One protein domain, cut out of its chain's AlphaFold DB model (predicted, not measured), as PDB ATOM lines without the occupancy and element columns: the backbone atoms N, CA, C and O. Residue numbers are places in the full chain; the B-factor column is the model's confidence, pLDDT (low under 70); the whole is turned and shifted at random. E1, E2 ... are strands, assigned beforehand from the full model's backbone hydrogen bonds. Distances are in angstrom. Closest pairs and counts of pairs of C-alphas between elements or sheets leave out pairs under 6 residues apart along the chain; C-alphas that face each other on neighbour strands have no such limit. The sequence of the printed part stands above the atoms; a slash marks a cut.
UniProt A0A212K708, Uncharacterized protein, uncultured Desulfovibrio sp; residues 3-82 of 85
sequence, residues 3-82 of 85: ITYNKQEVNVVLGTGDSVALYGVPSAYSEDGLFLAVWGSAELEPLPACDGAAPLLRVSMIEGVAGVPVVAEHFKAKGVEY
ATOM      1  N   ILE A   3     200.332 225.123 170.799       97.56
ATOM      2  CA  ILE A   3     200.408 226.331 169.972       97.56
ATOM      3  C   ILE A   3     199.046 227.020 170.017       97.56
ATOM      4  O   ILE A   3     198.024 226.370 169.816       97.56
ATOM      5  N   THR A   4     199.028 228.328 170.244       97.69
ATOM      6  CA  THR A   4     197.808 229.133 170.288       97.69
ATOM      7  C   THR A   4     197.892 230.258 169.265       97.69
ATOM      8  O   THR A   4     198.852 231.031 169.248       97.69
ATOM      9  N   TYR A   5     196.870 230.372 168.421       97.00
ATOM     10  CA  TYR A   5     196.715 231.465 167.464       97.00
ATOM     11  C   TYR A   5     195.230 231.738 167.234       97.00
ATOM     12  O   TYR A   5     194.434 230.812 167.147       97.00
ATOM     13  N   ASN A   6     194.839 233.012 167.161       94.50
ATOM     14  CA  ASN A   6     193.451 233.421 166.907       94.50
ATOM     15  C   ASN A   6     192.398 232.700 167.789       94.50
ATOM     16  O   ASN A   6     191.327 232.325 167.321       94.50
ATOM     17  N   LYS A   7     192.708 232.503 169.082       94.44
ATOM     18  CA  LYS A   7     191.886 231.769 170.073       94.44
ATOM     19  C   LYS A   7     191.695 230.270 169.793       94.44
ATOM     20  O   LYS A   7     190.954 229.621 170.526       94.44
ATOM     21  N   GLN A   8     192.357 229.724 168.779       95.56
ATOM     22  CA  GLN A   8     192.444 228.291 168.531       95.56
ATOM     23  C   GLN A   8     193.698 227.733 169.199       95.56
ATOM     24  O   GLN A   8     194.728 228.409 169.277       95.56
ATOM     25  N   GLU A   9     193.599 226.497 169.671       96.50
ATOM     26  CA  GLU A   9     194.701 225.756 170.273       96.50
ATOM     27  C   GLU A   9     194.988 224.510 169.434       96.50
ATOM     28  O   GLU A   9     194.083 223.733 169.130       96.50
ATOM     29  N   VAL A  10     196.256 224.317 169.082       95.81
ATOM     30  CA  VAL A  10     196.760 223.153 168.357       95.81
ATOM     31  C   VAL A  10     197.793 222.455 169.230       95.81
ATOM     32  O   VAL A  10     198.765 223.063 169.681       95.81
ATOM     33  N   ASN A  11     197.587 221.163 169.471       95.56
ATOM     34  CA  ASN A  11     198.481 220.340 170.274       95.56
ATOM     35  C   ASN A  11     199.237 219.361 169.377       95.56
ATOM     36  O   ASN A  11     198.635 218.660 168.567       95.56
ATOM     37  N   VAL A  12     200.555 219.297 169.547       94.88
ATOM     38  CA  VAL A  12     201.446 218.415 168.789       94.88
ATOM     39  C   VAL A  12     202.469 217.776 169.720       94.88
ATOM     40  O   VAL A  12     202.999 218.426 170.623       94.88
ATOM     41  N   VAL A  13     202.753 216.494 169.524       93.06
ATOM     42  CA  VAL A  13     203.829 215.791 170.232       93.06
ATOM     43  C   VAL A  13     205.055 215.792 169.329       93.06
ATOM     44  O   VAL A  13     204.933 215.466 168.155       93.06
ATOM     45  N   LEU A  14     206.205 216.188 169.871       92.69
ATOM     46  CA  LEU A  14     207.469 216.289 169.140       92.69
ATOM     47  C   LEU A  14     208.561 215.572 169.931       92.69
ATOM     48  O   LEU A  14     208.686 215.790 171.139       92.69
ATOM     49  N   GLY A  15     209.333 214.733 169.251       93.06
ATOM     50  CA  GLY A  15     210.583 214.170 169.743       93.06
ATOM     51  C   GLY A  15     211.788 215.037 169.376       93.06
ATOM     52  O   GLY A  15     211.688 215.997 168.613       93.06
ATOM     53  N   THR A  16     212.957 214.702 169.924       93.62
ATOM     54  CA  THR A  16     214.225 215.327 169.519       93.62
ATOM     55  C   THR A  16     214.492 215.068 168.038       93.62
ATOM     56  O   THR A  16     214.454 213.926 167.593       93.62
ATOM     57  N   GLY A  17     214.814 216.122 167.293       94.38
ATOM     58  CA  GLY A  17     215.029 216.086 165.849       94.38
ATOM     59  C   GLY A  17     213.785 216.436 165.031       94.38
ATOM     60  O   GLY A  17     213.930 216.769 163.855       94.38
ATOM     61  N   ASP A  18     212.597 216.426 165.639       96.94
ATOM     62  CA  ASP A  18     211.367 216.798 164.946       96.94
ATOM     63  C   ASP A  18     211.262 218.310 164.778       96.94
ATOM     64  O   ASP A  18     211.759 219.115 165.573       96.94
ATOM     65  N   SER A  19     210.555 218.708 163.732       97.81
ATOM     66  CA  SER A  19     210.201 220.089 163.461       97.81
ATOM     67  C   SER A  19     208.705 220.222 163.249       97.81
ATOM     68  O   SER A  19     208.027 219.285 162.825       97.81
ATOM     69  N   VAL A  20     208.192 221.411 163.546       97.94
ATOM     70  CA  VAL A  20     206.804 221.772 163.282       97.94
ATOM     71  C   VAL A  20     206.729 223.163 162.678       97.94
ATOM     72  O   VAL A  20     207.446 224.082 163.089       97.94
ATOM     73  N   ALA A  21     205.816 223.329 161.731       98.38
ATOM     74  CA  ALA A  21     205.387 224.623 161.247       98.38
ATOM     75  C   ALA A  21     203.863 224.723 161.269       98.38
ATOM     76  O   ALA A  21     203.150 223.773 160.949       98.38
ATOM     77  N   LEU A  22     203.369 225.895 161.656       98.50
ATOM     78  CA  LEU A  22     201.962 226.251 161.553       98.50
ATOM     79  C   LEU A  22     201.818 227.299 160.457       98.50
ATOM     80  O   LEU A  22     202.513 228.320 160.475       98.50
ATOM     81  N   TYR A  23     200.890 227.060 159.544       98.50
ATOM     82  CA  TYR A  23     200.529 227.968 158.468       98.50
ATOM     83  C   TYR A  23     199.089 228.433 158.645       98.50
ATOM     84  O   TYR A  23     198.216 227.644 159.001       98.50
ATOM     85  N   GLY A  24     198.843 229.707 158.359       98.00
ATOM     86  CA  GLY A  24     197.512 230.201 158.046       98.00
ATOM     87  C   GLY A  24     197.209 229.878 156.589       98.00
ATOM     88  O   GLY A  24     198.047 230.118 155.722       98.00
ATOM     89  N   VAL A  25     196.036 229.323 156.321       98.19
ATOM     90  CA  VAL A  25     195.592 228.907 154.985       98.19
ATOM     91  C   VAL A  25     194.168 229.405 154.729       98.19
ATOM     92  O   VAL A  25     193.439 229.705 155.679       98.19
ATOM     93  N   PRO A  26     193.732 229.523 153.463       97.44
ATOM     94  CA  PRO A  26     192.352 229.883 153.159       97.44
ATOM     95  C   PRO A  26     191.355 228.886 153.765       97.44
ATOM     96  O   PRO A  26     191.617 227.684 153.796       97.44
ATOM     97  N   SER A  27     190.165 229.360 154.141       95.25
ATOM     98  CA  SER A  27     189.100 228.498 154.684       95.25
ATOM     99  C   SER A  27     188.607 227.431 153.698       95.25
ATOM    100  O   SER A  27     188.066 226.406 154.097       95.25
ATOM    101  N   ALA A  28     188.811 227.660 152.397       95.94
ATOM    102  CA  ALA A  28     188.549 226.671 151.356       95.94
ATOM    103  C   ALA A  28     189.550 225.497 151.367       95.94
ATOM    104  O   ALA A  28     189.253 224.457 150.786       95.94
ATOM    105  N   TYR A  29     190.726 225.662 151.990       96.81
ATOM    106  CA  TYR A  29     191.742 224.615 152.141       96.81
ATOM    107  C   TYR A  29     191.588 223.855 153.463       96.81
ATOM    108  O   TYR A  29     191.620 222.628 153.471       96.81
ATOM    109  N   SER A  30     191.395 224.578 154.570       96.38
ATOM    110  CA  SER A  30     191.062 224.000 155.876       96.38
ATOM    111  C   SER A  30     189.995 224.849 156.548       96.38
ATOM    112  O   SER A  30     190.128 226.070 156.584       96.38
ATOM    113  N   GLU A  31     188.955 224.223 157.100       95.56
ATOM    114  CA  GLU A  31     187.813 224.925 157.704       95.56
ATOM    115  C   GLU A  31     188.236 225.845 158.860       95.56
ATOM    116  O   GLU A  31     187.705 226.945 159.015       95.56
ATOM    117  N   ASP A  32     189.242 225.432 159.631       95.31
ATOM    118  CA  ASP A  32     189.805 226.209 160.737       95.31
ATOM    119  C   ASP A  32     190.798 227.296 160.289       95.31
ATOM    120  O   ASP A  32     191.223 228.110 161.112       95.31
ATOM    121  N   GLY A  33     191.129 227.342 158.996       97.00
ATOM    122  CA  GLY A  33     192.093 228.267 158.410       97.00
ATOM    123  C   GLY A  33     193.544 227.962 158.778       97.00
ATOM    124  O   GLY A  33     194.397 228.840 158.627       97.00
ATOM    125  N   LEU A  34     193.842 226.753 159.264       97.62
ATOM    126  CA  LEU A  34     195.177 226.346 159.684       97.62
ATOM    127  C   LEU A  34     195.666 225.099 158.945       97.62
ATOM    128  O   LEU A  34     194.907 224.228 158.534       97.62
ATOM    129  N   PHE A  35     196.982 225.012 158.790       98.00
ATOM    130  CA  PHE A  35     197.664 223.803 158.348       98.00
ATOM    131  C   PHE A  35     198.885 223.563 159.233       98.00
ATOM    132  O   PHE A  35     199.757 224.429 159.350       98.00
ATOM    133  N   LEU A  36     198.935 222.392 159.868       97.88
ATOM    134  CA  LEU A  36     200.042 221.968 160.718       97.88
ATOM    135  C   LEU A  36     200.941 220.999 159.945       97.88
ATOM    136  O   LEU A  36     200.510 219.911 159.566       97.88
ATOM    137  N   ALA A  37     202.196 221.385 159.756       98.12
ATOM    138  CA  ALA A  37     203.233 220.548 159.176       98.12
ATOM    139  C   ALA A  37     204.135 220.012 160.287       98.12
ATOM    140  O   ALA A  37     204.655 220.796 161.078       98.12
ATOM    141  N   VAL A  38     204.348 218.699 160.330       97.75
ATOM    142  CA  VAL A  38     205.309 218.038 161.226       97.75
ATOM    143  C   VAL A  38     206.208 217.161 160.371       97.75
ATOM    144  O   VAL A  38     205.710 216.491 159.467       97.75
ATOM    145  N   TRP A  39     207.511 217.190 160.629       98.25
ATOM    146  CA  TRP A  39     208.476 216.358 159.915       98.25
ATOM    147  C   TRP A  39     209.675 216.030 160.796       98.25
ATOM    148  O   TRP A  39     210.069 216.823 161.658       98.25
ATOM    149  N   GLY A  40     210.235 214.847 160.575       96.25
ATOM    150  CA  GLY A  40     211.405 214.356 161.285       96.25
ATOM    151  C   GLY A  40     212.724 214.860 160.701       96.25
ATOM    152  O   GLY A  40     212.793 215.544 159.674       96.25
ATOM    153  N   SER A  41     213.816 214.464 161.351       90.44
ATOM    154  CA  SER A  41     215.165 214.693 160.830       90.44
ATOM    155  C   SER A  41     215.344 214.014 159.467       90.44
ATOM    156  O   SER A  41     214.977 212.855 159.291       90.44
ATOM    157  N   ALA A  42     215.934 214.738 158.511       90.94
ATOM    158  CA  ALA A  42     216.119 214.337 157.110       90.94
ATOM    159  C   ALA A  42     214.838 214.198 156.261       90.94
ATOM    160  O   ALA A  42     214.928 213.820 155.091       90.94
ATOM    161  N   GLU A  43     213.672 214.561 156.790       96.56
ATOM    162  CA  GLU A  43     212.452 214.710 155.998       96.56
ATOM    163  C   GLU A  43     212.322 216.137 155.447       96.56
ATOM    164  O   GLU A  43     212.846 217.105 156.008       96.56
ATOM    165  N   LEU A  44     211.623 216.271 154.318       96.25
ATOM    166  CA  LEU A  44     211.256 217.578 153.782       96.25
ATOM    167  C   LEU A  44     210.026 218.105 154.514       96.25
ATOM    168  O   LEU A  44     209.087 217.358 154.777       96.25
ATOM    169  N   GLU A  45     210.015 219.411 154.769       97.62
ATOM    170  CA  GLU A  45     208.852 220.101 155.316       97.62
ATOM    171  C   GLU A  45     207.638 219.963 154.376       97.62
ATOM    172  O   GLU A  45     207.717 220.375 153.213       97.62
ATOM    173  N   PRO A  46     206.499 219.437 154.864       97.81
ATOM    174  CA  PRO A  46     205.243 219.482 154.134       97.81
ATOM    175  C   PRO A  46     204.758 220.927 154.009       97.81
ATOM    176  O   PRO A  46     204.552 221.608 155.013       97.81
ATOM    177  N   LEU A  47     204.536 221.392 152.781       97.25
ATOM    178  CA  LEU A  47     203.977 222.718 152.518       97.25
ATOM    179  C   LEU A  47     202.491 222.611 152.148       97.25
ATOM    180  O   LEU A  47     202.116 221.689 151.417       97.25
ATOM    181  N   PRO A  48     201.635 223.543 152.606       97.50
ATOM    182  CA  PRO A  48     200.241 223.580 152.182       97.50
ATOM    183  C   PRO A  48     200.156 223.860 150.676       97.50
ATOM    184  O   PRO A  48     200.702 224.843 150.178       97.50
ATOM    185  N   ALA A  49     199.441 223.006 149.945       96.19
ATOM    186  CA  ALA A  49     199.309 223.097 148.492       96.19
ATOM    187  C   ALA A  49     198.178 224.061 148.084       96.19
ATOM    188  O   ALA A  49     197.244 223.681 147.380       96.19
ATOM    189  N   CYS A  50     198.234 225.301 148.572       96.44
ATOM    190  CA  CYS A  50     197.270 226.346 148.238       96.44
ATOM    191  C   CYS A  50     197.924 227.719 148.091       96.44
ATOM    192  O   CYS A  50     198.934 228.027 148.726       96.44
ATOM    193  N   ASP A  51     197.292 228.564 147.280       94.06
ATOM    194  CA  ASP A  51     197.634 229.978 147.212       94.06
ATOM    195  C   ASP A  51     197.204 230.696 148.497       94.06
ATOM    196  O   ASP A  51     196.159 230.408 149.080       94.06
ATOM    197  N   GLY A  52     198.007 231.668 148.930       92.06
ATOM    198  CA  GLY A  52     197.704 232.481 150.110       92.06
ATOM    199  C   GLY A  52     198.079 231.844 151.449       92.06
ATOM    200  O   GLY A  52     197.730 232.403 152.489       92.06
ATOM    201  N   ALA A  53     198.804 230.723 151.449       97.06
ATOM    202  CA  ALA A  53     199.409 230.199 152.666       97.06
ATOM    203  C   ALA A  53     200.409 231.206 153.263       97.06
ATOM    204  O   ALA A  53     201.284 231.726 152.566       97.06
ATOM    205  N   ALA A  54     200.298 231.461 154.565       97.50
ATOM    206  CA  ALA A  54     201.162 232.376 155.299       97.50
ATOM    207  C   ALA A  54     201.807 231.656 156.494       97.50
ATOM    208  O   ALA A  54     201.087 231.058 157.295       97.50
ATOM    209  N   PRO A  55     203.141 231.703 156.659       97.56
ATOM    210  CA  PRO A  55     203.787 231.096 157.817       97.56
ATOM    211  C   PRO A  55     203.368 231.827 159.100       97.56
ATOM    212  O   PRO A  55     203.377 233.058 159.158       97.56
ATOM    213  N   LEU A  56     203.019 231.067 160.139       98.31
ATOM    214  CA  LEU A  56     202.664 231.582 161.467       98.31
ATOM    215  C   LEU A  56     203.702 231.192 162.518       98.31
ATOM    216  O   LEU A  56     204.110 232.027 163.322       98.31
ATOM    217  N   LEU A  57     204.163 229.944 162.504       98.50
ATOM    218  CA  LEU A  57     205.181 229.439 163.423       98.50
ATOM    219  C   LEU A  57     206.085 228.457 162.693       98.50
ATOM    220  O   LEU A  57     205.591 227.676 161.889       98.50
ATOM    221  N   ARG A  58     207.377 228.448 163.017       98.38
ATOM    222  CA  ARG A  58     208.287 227.356 162.672       98.38
ATOM    223  C   ARG A  58     209.300 227.154 163.785       98.38
ATOM    224  O   ARG A  58     210.057 228.071 164.107       98.38
ATOM    225  N   VAL A  59     209.340 225.945 164.333       97.44
ATOM    226  CA  VAL A  59     210.278 225.562 165.390       97.44
ATOM    227  C   VAL A  59     210.813 224.148 165.165       97.44
ATOM    228  O   VAL A  59     210.176 223.334 164.497       97.44
ATOM    229  N   SER A  60     211.968 223.853 165.752       96.75
ATOM    230  CA  SER A  60     212.532 222.501 165.813       96.75
ATOM    231  C   SER A  60     212.842 222.120 167.252       96.75
ATOM    232  O   SER A  60     213.303 222.955 168.029       96.75
ATOM    233  N   MET A  61     212.633 220.857 167.602       95.69
ATOM    234  CA  MET A  61     213.137 220.273 168.839       95.69
ATOM    235  C   MET A  61     214.571 219.819 168.594       95.69
ATOM    236  O   MET A  61     214.806 218.829 167.909       95.69
ATOM    237  N   ILE A  62     215.544 220.546 169.127       94.38
ATOM    238  CA  ILE A  62     216.961 220.209 168.980       94.38
ATOM    239  C   ILE A  62     217.503 219.604 170.273       94.38
ATOM    240  O   ILE A  62     216.960 219.818 171.359       94.38
ATOM    241  N   GLU A  63     218.586 218.843 170.161       93.00
ATOM    242  CA  GLU A  63     219.296 218.343 171.332       93.00
ATOM    243  C   GLU A  63     219.907 219.520 172.109       93.00
ATOM    244  O   GLU A  63     220.645 220.335 171.553       93.00
ATOM    245  N   GLY A  64     219.558 219.634 173.390       88.88
ATOM    246  CA  GLY A  64     220.137 220.610 174.304       88.88
ATOM    247  C   GLY A  64     221.224 220.007 175.193       88.88
ATOM    248  O   GLY A  64     221.736 218.909 174.972       88.88
ATOM    249  N   VAL A  65     221.595 220.742 176.241       88.88
ATOM    250  CA  VAL A  65     222.640 220.310 177.178       88.88
ATOM    251  C   VAL A  65     222.169 219.089 177.970       88.88
ATOM    252  O   VAL A  65     221.035 219.043 178.442       88.88
ATOM    253  N   ALA A  66     223.064 218.112 178.139       88.19
ATOM    254  CA  ALA A  66     222.799 216.874 178.877       88.19
ATOM    255  C   ALA A  66     221.596 216.065 178.338       88.19
ATOM    256  O   ALA A  66     220.922 215.379 179.103       88.19
ATOM    257  N   GLY A  67     221.325 216.146 177.029       83.81
ATOM    258  CA  GLY A  67     220.266 215.376 176.369       83.81
ATOM    259  C   GLY A  67     218.848 215.888 176.630       83.81
ATOM    260  O   GLY A  67     217.887 215.231 176.234       83.81
ATOM    261  N   VAL A  68     218.694 217.048 177.280       87.50
ATOM    262  CA  VAL A  68     217.388 217.695 177.453       87.50
ATOM    263  C   VAL A  68     217.036 218.430 176.157       87.50
ATOM    264  O   VAL A  68     217.780 219.335 175.776       87.50
ATOM    265  N   PRO A  69     215.939 218.080 175.463       90.25
ATOM    266  CA  PRO A  69     215.566 218.751 174.223       90.25
ATOM    267  C   PRO A  69     215.208 220.217 174.473       90.25
ATOM    268  O   PRO A  69     214.557 220.545 175.466       90.25
ATOM    269  N   VAL A  70     215.602 221.099 173.559       94.06
ATOM    270  CA  VAL A  70     215.253 222.524 173.596       94.06
ATOM    271  C   VAL A  70     214.576 222.937 172.297       94.06
ATOM    272  O   VAL A  70     214.830 222.376 171.232       94.06
ATOM    273  N   VAL A  71     213.700 223.935 172.382       95.81
ATOM    274  CA  VAL A  71     213.047 224.508 171.202       95.81
ATOM    275  C   VAL A  71     213.990 225.503 170.538       95.81
ATOM    276  O   VAL A  71     214.385 226.494 171.151       95.81
ATOM    277  N   ALA A  72     214.306 225.269 169.269       96.25
ATOM    278  CA  ALA A  72     214.871 226.267 168.376       96.25
ATOM    279  C   ALA A  72     213.732 226.974 167.627       96.25
ATOM    280  O   ALA A  72     213.045 226.356 166.811       96.25
ATOM    281  N   GLU A  73     213.521 228.261 167.910       97.44
ATOM    282  CA  GLU A  73     212.560 229.094 167.180       97.44
ATOM    283  C   GLU A  73     213.197 229.651 165.906       97.44
ATOM    284  O   GLU A  73     214.168 230.402 165.969       97.44
ATOM    285  N   HIS A  74     212.632 229.302 164.748       97.38
ATOM    286  CA  HIS A  74     213.088 229.811 163.448       97.38
ATOM    287  C   HIS A  74     212.238 230.986 162.976       97.38
ATOM    288  O   HIS A  74     212.738 231.911 162.340       97.38
ATOM    289  N   PHE A  75     210.939 230.942 163.269       98.19
ATOM    290  CA  PHE A  75     209.998 231.995 162.921       98.19
ATOM    291  C   PHE A  75     208.792 231.978 163.857       98.19
ATOM    292  O   PHE A  75     208.260 230.911 164.165       98.19
ATOM    293  N   LYS A  76     208.305 233.166 164.227       98.38
ATOM    294  CA  LYS A  76     207.046 233.347 164.952       98.38
ATOM    295  C   LYS A  76     206.361 234.648 164.541       98.38
ATOM    296  O   LYS A  76     206.898 235.739 164.732       98.38
ATOM    297  N   ALA A  77     205.152 234.535 164.003       98.25
ATOM    298  CA  ALA A  77     204.312 235.672 163.664       98.25
ATOM    299  C   ALA A  77     203.713 236.331 164.918       98.25
ATOM    300  O   ALA A  77     203.568 235.727 165.986       98.25
ATOM    301  N   LYS A  78     203.310 237.599 164.780       97.31
ATOM    302  CA  LYS A  78     202.607 238.326 165.842       97.31
ATOM    303  C   LYS A  78     201.286 237.625 166.187       97.31
ATOM    304  O   LYS A  78     200.507 237.301 165.298       97.31
ATOM    305  N   GLY A  79     201.012 237.477 167.484       96.44
ATOM    306  CA  GLY A  79     199.781 236.858 167.988       96.44
ATOM    307  C   GLY A  79     199.824 235.330 168.061       96.44
ATOM    308  O   GLY A  79     198.825 234.730 168.444       96.44
ATOM    309  N   VAL A  80     200.960 234.716 167.715       97.56
ATOM    310  CA  VAL A  80     201.217 233.296 167.959       97.56
ATOM    311  C   VAL A  80     201.913 233.125 169.305       97.56
ATOM    312  O   VAL A  80     202.933 233.760 169.588       97.56
ATOM    313  N   GLU A  81     201.387 232.221 170.116       97.62
ATOM    314  CA  GLU A  81     201.984 231.775 171.370       97.62
ATOM    315  C   GLU A  81     202.241 230.271 171.297       97.62
ATOM    316  O   GLU A  81     201.518 229.542 170.623       97.62
ATOM    317  N   TYR A  82     203.275 229.787 171.982       96.69
ATOM    318  CA  TYR A  82     203.472 228.354 172.151       96.69
ATOM    319  C   TYR A  82     204.155 228.048 173.480       96.69
ATOM    320  O   TYR A  82     204.861 228.884 174.046       96.69
TER     321      TYR A  82
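This is residues 3 to 82 of the 85 residues of an uncharacterized protein of uncultured Desulfovibrio sp (UniProt A0A212K708). A twisted four-stranded sheet has the small hairpin E1-E2 over one face, while the long link of residues 40 to 53 folds back over the other face. Residues 81 to 82 pair beside E1, bringing the two ends of the printed part together. The printed part has 80 residues, no named helix and six strands, E1 to E6 along the chain; the larger sheet, order E4, E3, E5, E6, and the pair E1, E2 are antiparallel. The class is all strand, with 37 residues, under half, in named elements. The whole is compact, radius of gyration of the C-alphas 13.1 A, and elongated, spanning 44 by 26 by 18 A.

E1, residues 3 to 5, and E2, residues 8 to 11, form a hairpin at 164 degrees, with N 3 and O 10 2.8 A apart, within hydrogen-bond range. E3, residues 19 to 24, and E4, residues 34 to 39, form a hairpin, with N 21 and O 37 at 2.9 A. E5, residues 54 to 63, is antiparallel to E3 at 169 degrees, with N 22 and O 57 at 2.9 A. E5 and E6, residues 69 to 76, form a hairpin, with N 60 and O 72 at 2.9 A. E4 and E6 are edge strands. E1 and E5 are only just apart, closest 8.4 A.

C-alpha 3, where E1 begins, is at (200.408, 226.331, 169.972). E3 measures 17.1 A, E4 16.6 A, E5 28.0 A and E6 19.3 A, ending at C-alpha 76, (207.046, 233.347, 164.952).

The C-alphas farthest apart, of Ala 28 and Ala 66, are 45.0 A apart. The larger sheet is twisted, with C-alphas up to 4.1 A off its plane. The link E4 to E5 is long. The printed part has no cut, and no printed residue is under 70 in pLDDT.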